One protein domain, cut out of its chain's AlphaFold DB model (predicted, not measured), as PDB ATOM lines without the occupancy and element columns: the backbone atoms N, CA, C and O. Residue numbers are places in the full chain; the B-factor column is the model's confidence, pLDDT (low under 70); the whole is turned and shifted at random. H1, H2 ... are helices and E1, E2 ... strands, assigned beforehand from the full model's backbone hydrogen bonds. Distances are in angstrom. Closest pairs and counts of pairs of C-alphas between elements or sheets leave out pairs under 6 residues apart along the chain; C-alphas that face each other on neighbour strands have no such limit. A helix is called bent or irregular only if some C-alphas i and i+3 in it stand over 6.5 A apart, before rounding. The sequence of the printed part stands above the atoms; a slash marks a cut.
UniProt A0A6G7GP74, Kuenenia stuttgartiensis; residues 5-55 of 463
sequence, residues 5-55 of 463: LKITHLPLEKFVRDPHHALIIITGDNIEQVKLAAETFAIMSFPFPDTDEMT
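This is residues 5 to 55 of the 463 residues of a protein of Kuenenia stuttgartiensis (UniProt A0A6G7GP74). A long, bent two-stranded hairpin, E1 and E2, reaches out as an arm, and the single helix H1 lies across its open end. Residues 42 to 47, of which 42 and 43 belong to H1, stick out, and the stretch after H1 then folds back, with residues 53 to 54 pairing with residues 5 to 6 of E1. The printed part has 51 residues with two named strands and one named helix, in the order E1, E2, H1; the sheet is E1 - E2, antiparallel, and the class is mixed, helices and strands. The whole is only just loose, close to compact, with a radius of gyration of the C-alphas of 12.2 A and spans of 33 by 25 by 15 A.

E2, the longest strand, has residues 16 to 27 and is 23.0 A from first to last C-alpha. E1 has residues 5 to 13, is 21.9 A long and begins at C-alpha 5 at (94.857, -36.049, -60.521). E1 bends by 57 degrees at residue 9, and E2 bends by 105 degrees at residue 20. H1, residues 31 to 43, is 18.6 A long and ends at C-alpha 43 at (84.691, -28.596, -57.846). Residues 44 to 55 hold no named element.

E1 and E2 form a hairpin with a tight link of 2 residues, and their directions stand at 139 degrees. Nearer the open end, N 6 and O 25 are 2.9 A apart and N 23 and O 8 are 2.7 A apart, both within hydrogen-bond range. Toward the link, N 12 and O 16 are within range at 3.0 A. The C-alphas of residues 9 and 22, which face each other, are 4.6 A apart. A tight link of 3 residues joins E2 to H1. The closest C-alphas of E2 and H1 are those of Thr 27 and Val 34, 5.1 A apart. The closest C-alphas of E1 and H1 are those of Leu 5 and Ala 37, 6.2 A apart. Residues 5 to 6 of E1 form a short antiparallel pairing with residues 53 to 54. In H1 every O i to N i+4 pair is within hydrogen-bond range.

The two C-alphas farthest apart are those of Val 16 and Glu 32, at 33.0 A, while the first and last printed C-alphas, of Leu 5 and Thr 55, are 6.2 A apart. The printed part has no cut, and both links between named elements are tight. Residues 42 to 47, of which 42 and 43 belong to H1, stand free. The mean pLDDT of the printed part is 84.4; it is under 70 at residue 15, residues 45 to 46 and residue 49.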
ATOM      1  N   LEU A   5      96.122 -35.474 -60.929       84.25
ATOM      2  CA  LEU A   5      94.857 -36.049 -60.521       84.25
ATOM      3  C   LEU A   5      94.723 -37.363 -61.268       84.25
ATOM      4  O   LEU A   5      94.738 -37.361 -62.493       84.25
ATOM      5  N   LYS A   6      94.634 -38.481 -60.556       87.25
ATOM      6  CA  LYS A   6      94.441 -39.791 -61.177       87.25
ATOM      7  C   LYS A   6      93.327 -40.553 -60.482       87.25
ATOM      8  O   LYS A   6      93.318 -40.625 -59.257       87.25
ATOM      9  N   ILE A   7      92.425 -41.145 -61.257       86.38
ATOM     10  CA  ILE A   7      91.387 -42.051 -60.760       86.38
ATOM     11  C   ILE A   7      91.607 -43.405 -61.418       86.38
ATOM     12  O   ILE A   7      91.369 -43.576 -62.606       86.38
ATOM     13  N   THR A   8      92.055 -44.385 -60.644       86.50
ATOM     14  CA  THR A   8      92.278 -45.758 -61.120       86.50
ATOM     15  C   THR A   8      91.554 -46.738 -60.214       86.50
ATOM     16  O   THR A   8      91.251 -46.420 -59.073       86.50
ATOM     17  N   HIS A   9      91.313 -47.957 -60.676       87.69
ATOM     18  CA  HIS A   9      90.874 -49.037 -59.796       87.69
ATOM     19  C   HIS A   9      91.889 -49.307 -58.679       87.69
ATOM     20  O   HIS A   9      93.103 -49.227 -58.916       87.69
ATOM     21  N   LEU A  10      91.385 -49.628 -57.484       85.12
ATOM     22  CA  LEU A  10      92.200 -49.926 -56.310       85.12
ATOM     23  C   LEU A  10      93.097 -51.146 -56.600       85.12
ATOM     24  O   LEU A  10      92.585 -52.205 -56.972       85.12
ATOM     25  N   PRO A  11      94.428 -51.026 -56.470       82.88
ATOM     26  CA  PRO A  11      95.319 -52.166 -56.627       82.88
ATOM     27  C   PRO A  11      95.223 -53.064 -55.388       82.88
ATOM     28  O   PRO A  11      95.450 -52.595 -54.274       82.88
ATOM     29  N   LEU A  12      94.903 -54.345 -55.580       79.31
ATOM     30  CA  LEU A  12      94.874 -55.337 -54.496       79.31
ATOM     31  C   LEU A  12      96.230 -56.046 -54.379       79.31
ATOM     32  O   LEU A  12      96.827 -56.096 -53.309       79.31
ATOM     33  N   GLU A  13      96.752 -56.523 -55.511       78.69
ATOM     34  CA  GLU A  13      98.054 -57.183 -55.643       78.69
ATOM     35  C   GLU A  13      98.699 -56.811 -56.988       78.69
ATOM     36  O   GLU A  13      98.103 -56.104 -57.809       78.69
ATOM     37  N   LYS A  14      99.929 -57.277 -57.253       72.94
ATOM     38  CA  LYS A  14     100.580 -57.075 -58.558       72.94
ATOM     39  C   LYS A  14      99.646 -57.545 -59.682       72.94
ATOM     40  O   LYS A  14      99.362 -58.728 -59.799       72.94
ATOM     41  N   PHE A  15      99.226 -56.601 -60.525       68.31
ATOM     42  CA  PHE A  15      98.362 -56.793 -61.701       68.31
ATOM     43  C   PHE A  15      96.884 -57.129 -61.436       68.31
ATOM     44  O   PHE A  15      96.133 -57.255 -62.400       68.31
ATOM     45  N   VAL A  16      96.430 -57.180 -60.178       81.00
ATOM     46  CA  VAL A  16      95.007 -57.351 -59.839       81.00
ATOM     47  C   VAL A  16      94.430 -56.015 -59.380       81.00
ATOM     48  O   VAL A  16      94.919 -55.398 -58.431       81.00
ATOM     49  N   ARG A  17      93.386 -55.560 -60.075       82.12
ATOM     50  CA  ARG A  17      92.670 -54.317 -59.779       82.12
ATOM     51  C   ARG A  17      91.233 -54.633 -59.395       82.12
ATOM     52  O   ARG A  17      90.597 -55.446 -60.060       82.12
ATOM     53  N   ASP A  18      90.736 -53.970 -58.362       85.75
ATOM     54  CA  ASP A  18      89.345 -54.080 -57.940       85.75
ATOM     55  C   ASP A  18      88.449 -53.162 -58.792       85.75
ATOM     56  O   ASP A  18      88.544 -51.936 -58.668       85.75
ATOM     57  N   PRO A  19      87.569 -53.708 -59.654       83.56
ATOM     58  CA  PRO A  19      86.704 -52.893 -60.499       83.56
ATOM     59  C   PRO A  19      85.652 -52.104 -59.702       83.56
ATOM     60  O   PRO A  19      85.098 -51.135 -60.220       83.56
ATOM     61  N   HIS A  20      85.377 -52.488 -58.453       89.12
ATOM     62  CA  HIS A  20      84.337 -51.888 -57.617       89.12
ATOM     63  C   HIS A  20      84.843 -50.742 -56.738       89.12
ATOM     64  O   HIS A  20      84.031 -49.965 -56.236       89.12
ATOM     65  N   HIS A  21      86.160 -50.595 -56.584       88.44
ATOM     66  CA  HIS A  21      86.760 -49.547 -55.761       88.44
ATOM     67  C   HIS A  21      87.688 -48.655 -56.584       88.44
ATOM     68  O   HIS A  21      88.515 -49.125 -57.367       88.44
ATOM     69  N   ALA A  22      87.573 -47.344 -56.378       86.88
ATOM     70  CA  ALA A  22      88.438 -46.352 -56.998       86.88
ATOM     71  C   ALA A  22      89.503 -45.866 -56.006       86.88
ATOM     72  O   ALA A  22      89.206 -45.535 -54.859       86.88
ATOM     73  N   LEU A  23      90.743 -45.787 -56.474       87.31
ATOM     74  CA  LEU A  23      91.842 -45.073 -55.853       87.31
ATOM     75  C   LEU A  23      91.978 -43.707 -56.526       87.31
ATOM     76  O   LEU A  23      92.266 -43.614 -57.722       87.31
ATOM     77  N   ILE A  24      91.797 -42.658 -55.730       89.12
ATOM     78  CA  ILE A  24      91.982 -41.272 -56.148       89.12
ATOM     79  C   ILE A  24      93.361 -40.826 -55.670       89.12
ATOM     80  O   ILE A  24      93.676 -40.901 -54.484       89.12
ATOM     81  N   ILE A  25      94.186 -40.366 -56.601       90.25
ATOM     82  CA  ILE A  25      95.536 -39.874 -56.347       90.25
ATOM     83  C   ILE A  25      95.534 -38.379 -56.651       90.25
ATOM     84  O   ILE A  25      95.239 -37.974 -57.773       90.25
ATOM     85  N   ILE A  26      95.856 -37.574 -55.639       91.75
ATOM     86  CA  ILE A  26      95.982 -36.118 -55.731       91.75
ATOM     87  C   ILE A  26      97.411 -35.772 -55.330       91.75
ATOM     88  O   ILE A  26      97.766 -35.861 -54.155       91.75
ATOM     89  N   THR A  27      98.252 -35.433 -56.305       92.44
ATOM     90  CA  THR A  27      99.679 -35.178 -56.068       92.44
ATOM     91  C   THR A  27     100.193 -33.965 -56.834       92.44
ATOM     92  O   THR A  27      99.586 -33.490 -57.795       92.44
ATOM     93  N   GLY A  28     101.344 -33.468 -56.388       91.38
ATOM     94  CA  GLY A  28     102.094 -32.384 -57.004       91.38
ATOM     95  C   GLY A  28     103.529 -32.369 -56.481       91.38
ATOM     96  O   GLY A  28     103.831 -32.987 -55.461       91.38
ATOM     97  N   ASP A  29     104.408 -31.648 -57.171       91.62
ATOM     98  CA  ASP A  29     105.826 -31.519 -56.813       91.62
ATOM     99  C   ASP A  29     106.028 -30.628 -55.562       91.62
ATOM    100  O   ASP A  29     107.087 -30.647 -54.938       91.62
ATOM    101  N   ASN A  30     105.018 -29.834 -55.181       91.69
ATOM    102  CA  ASN A  30     105.008 -28.983 -53.987       91.69
ATOM    103  C   ASN A  30     103.581 -28.799 -53.428       91.69
ATOM    104  O   ASN A  30     102.600 -29.213 -54.047       91.69
ATOM    105  N   ILE A  31     103.463 -28.157 -52.259       90.81
ATOM    106  CA  ILE A  31     102.177 -27.977 -51.562       90.81
ATOM    107  C   ILE A  31     101.153 -27.169 -52.371       90.81
ATOM    108  O   ILE A  31      99.972 -27.501 -52.347       90.81
ATOM    109  N   GLU A  32     101.594 -26.164 -53.132       91.00
ATOM    110  CA  GLU A  32     100.702 -25.345 -53.964       91.00
ATOM    111  C   GLU A  32     100.112 -26.163 -55.115       91.00
ATOM    112  O   GLU A  32      98.937 -26.032 -55.447       91.00
ATOM    113  N   GLN A  33     100.900 -27.071 -55.690       91.19
ATOM    114  CA  GLN A  33     100.426 -27.980 -56.731       91.19
ATOM    115  C   GLN A  33      99.466 -29.043 -56.188       91.19
ATOM    116  O   GLN A  33      98.464 -29.342 -56.836       91.19
ATOM    117  N   VAL A  34      99.734 -29.590 -54.996       92.38
ATOM    118  CA  VAL A  34      98.800 -30.507 -54.317       92.38
ATOM    119  C   VAL A  34      97.479 -29.793 -54.026       92.38
ATOM    120  O   VAL A  34      96.413 -30.355 -54.270       92.38
ATOM    121  N   LYS A  35      97.545 -28.541 -53.560       90.88
ATOM    122  CA  LYS A  35      96.369 -27.706 -53.312       90.88
ATOM    123  C   LYS A  35      95.577 -27.453 -54.597       90.88
ATOM    124  O   LYS A  35      94.386 -27.738 -54.618       90.88
ATOM    125  N   LEU A  36      96.235 -27.016 -55.672       91.44
ATOM    126  CA  LEU A  36      95.606 -26.804 -56.979       91.44
ATOM    127  C   LEU A  36      94.893 -28.069 -57.486       91.44
ATOM    128  O   LEU A  36      93.774 -27.999 -58.000       91.44
ATOM    129  N   ALA A  37      95.531 -29.231 -57.328       90.94
ATOM    130  CA  ALA A  37      94.935 -30.509 -57.684       90.94
ATOM    131  C   ALA A  37      93.694 -30.810 -56.828       90.94
ATOM    132  O   ALA A  37      92.633 -31.105 -57.377       90.94
ATOM    133  N   ALA A  38      93.788 -30.660 -55.506       90.88
ATOM    134  CA  ALA A  38      92.670 -30.882 -54.592       90.88
ATOM    135  C   ALA A  38      91.479 -29.943 -54.861       90.88
ATOM    136  O   ALA A  38      90.340 -30.403 -54.902       90.88
ATOM    137  N   GLU A  39      91.732 -28.652 -55.089       90.19
ATOM    138  CA  GLU A  39      90.702 -27.649 -55.398       90.19
ATOM    139  C   GLU A  39      89.997 -27.953 -56.722       90.19
ATOM    140  O   GLU A  39      88.766 -27.921 -56.795       90.19
ATOM    141  N   THR A  40      90.770 -28.325 -57.748       89.44
ATOM    142  CA  THR A  40      90.211 -28.737 -59.038       89.44
ATOM    143  C   THR A  40      89.310 -29.955 -58.857       89.44
ATOM    144  O   THR A  40      88.148 -29.923 -59.258       89.44
ATOM    145  N   PHE A  41      89.803 -30.998 -58.184       88.25
ATOM    146  CA  PHE A  41      89.040 -32.220 -57.940       88.25
ATOM    147  C   PHE A  41      87.744 -31.965 -57.152       88.25
ATOM    148  O   PHE A  41      86.706 -32.536 -57.477       88.25
ATOM    149  N   ALA A  42      87.775 -31.076 -56.156       87.00
ATOM    150  CA  ALA A  42      86.625 -30.792 -55.294       87.00
ATOM    151  C   ALA A  42      85.450 -30.096 -56.010       87.00
ATOM    152  O   ALA A  42      84.312 -30.204 -55.549       87.00
ATOM    153  N   ILE A  43      85.706 -29.370 -57.103       82.38
ATOM    154  CA  ILE A  43      84.691 -28.596 -57.846       82.38
ATOM    155  C   ILE A  43      84.302 -29.261 -59.174       82.38
ATOM    156  O   ILE A  43      83.255 -28.943 -59.749       82.38
ATOM    157  N   MET A  44      85.119 -30.190 -59.673       76.06
ATOM    158  CA  MET A  44      84.864 -30.882 -60.932       76.06
ATOM    159  C   MET A  44      83.458 -31.486 -60.972       76.06
ATOM    160  O   MET A  44      83.081 -32.331 -60.167       76.06
ATOM    161  N   SER A  45      82.682 -31.029 -61.952       69.50
ATOM    162  CA  SER A  45      81.315 -31.496 -62.218       69.50
ATOM    163  C   SER A  45      81.225 -32.338 -63.497       69.50
ATOM    164  O   SER A  45      80.149 -32.816 -63.844       69.50
ATOM    165  N   PHE A  46      82.350 -32.513 -64.199       67.06
ATOM    166  CA  PHE A  46      82.468 -33.278 -65.438       67.06
ATOM    167  C   PHE A  46      83.447 -34.447 -65.256       67.06
ATOM    168  O   PHE A  46      84.388 -34.323 -64.466       67.06
ATOM    169  N   PRO A  47      83.235 -35.571 -65.966       70.19
ATOM    170  CA  PRO A  47      84.157 -36.703 -65.945       70.19
ATOM    171  C   PRO A  47      85.537 -36.320 -66.495       70.19
ATOM    172  O   PRO A  47      85.694 -35.307 -67.180       70.19
ATOM    173  N   PHE A  48      86.543 -37.142 -66.187       71.00
ATOM    174  CA  PHE A  48      87.895 -36.952 -66.704       71.00
ATOM    175  C   PHE A  48      87.896 -37.071 -68.240       71.00
ATOM    176  O   PHE A  48      87.113 -37.848 -68.791       71.00
ATOM    177  N   PRO A  49      88.754 -36.310 -68.939       67.56
ATOM    178  CA  PRO A  49      88.844 -36.356 -70.394       67.56
ATOM    179  C   PRO A  49      89.468 -37.682 -70.850       67.56
ATOM    180  O   PRO A  49      90.688 -37.793 -70.821       67.56
ATOM    181  N   ASP A  50      88.643 -38.676 -71.215       70.88
ATOM    182  CA  ASP A  50      88.949 -40.004 -71.812       70.88
ATOM    183  C   ASP A  50      90.148 -40.798 -71.240       70.88
ATOM    184  O   ASP A  50      90.565 -41.823 -71.780       70.88
ATOM    185  N   THR A  51      90.705 -40.349 -70.126       81.06
ATOM    186  CA  THR A  51      91.933 -40.831 -69.505       81.06
ATOM    187  C   THR A  51      91.719 -40.909 -68.003       81.06
ATOM    188  O   THR A  51      90.875 -40.219 -67.429       81.06
ATOM    189  N   ASP A  52      92.488 -41.773 -67.350       81.69
ATOM    190  CA  ASP A  52      92.476 -41.914 -65.898       81.69
ATOM    191  C   ASP A  52      93.268 -40.799 -65.195       81.69
ATOM    192  O   ASP A  52      93.280 -40.762 -63.967       81.69
ATOM    193  N   GLU A  53      93.907 -39.888 -65.940       86.06
ATOM    194  CA  GLU A  53      94.801 -38.841 -65.441       86.06
ATOM    195  C   GLU A  53      94.404 -37.440 -65.942       86.06
ATOM    196  O   GLU A  53      94.043 -37.238 -67.094       86.06
ATOM    197  N   MET A  54      94.532 -36.434 -65.082       85.69
ATOM    198  CA  MET A  54      94.361 -35.022 -65.408       85.69
ATOM    199  C   MET A  54      95.476 -34.203 -64.751       85.69
ATOM    200  O   MET A  54      95.818 -34.401 -63.584       85.69
ATOM    201  N   THR A  55      96.014 -33.234 -65.492       88.31
ATOM    202  CA  THR A  55      97.003 -32.274 -64.985       88.31
ATOM    203  C   THR A  55      96.366 -30.887 -64.890       88.31
ATOM    204  O   THR A  55      96.248 -30.197 -65.904       88.31
TER     205      THR A  55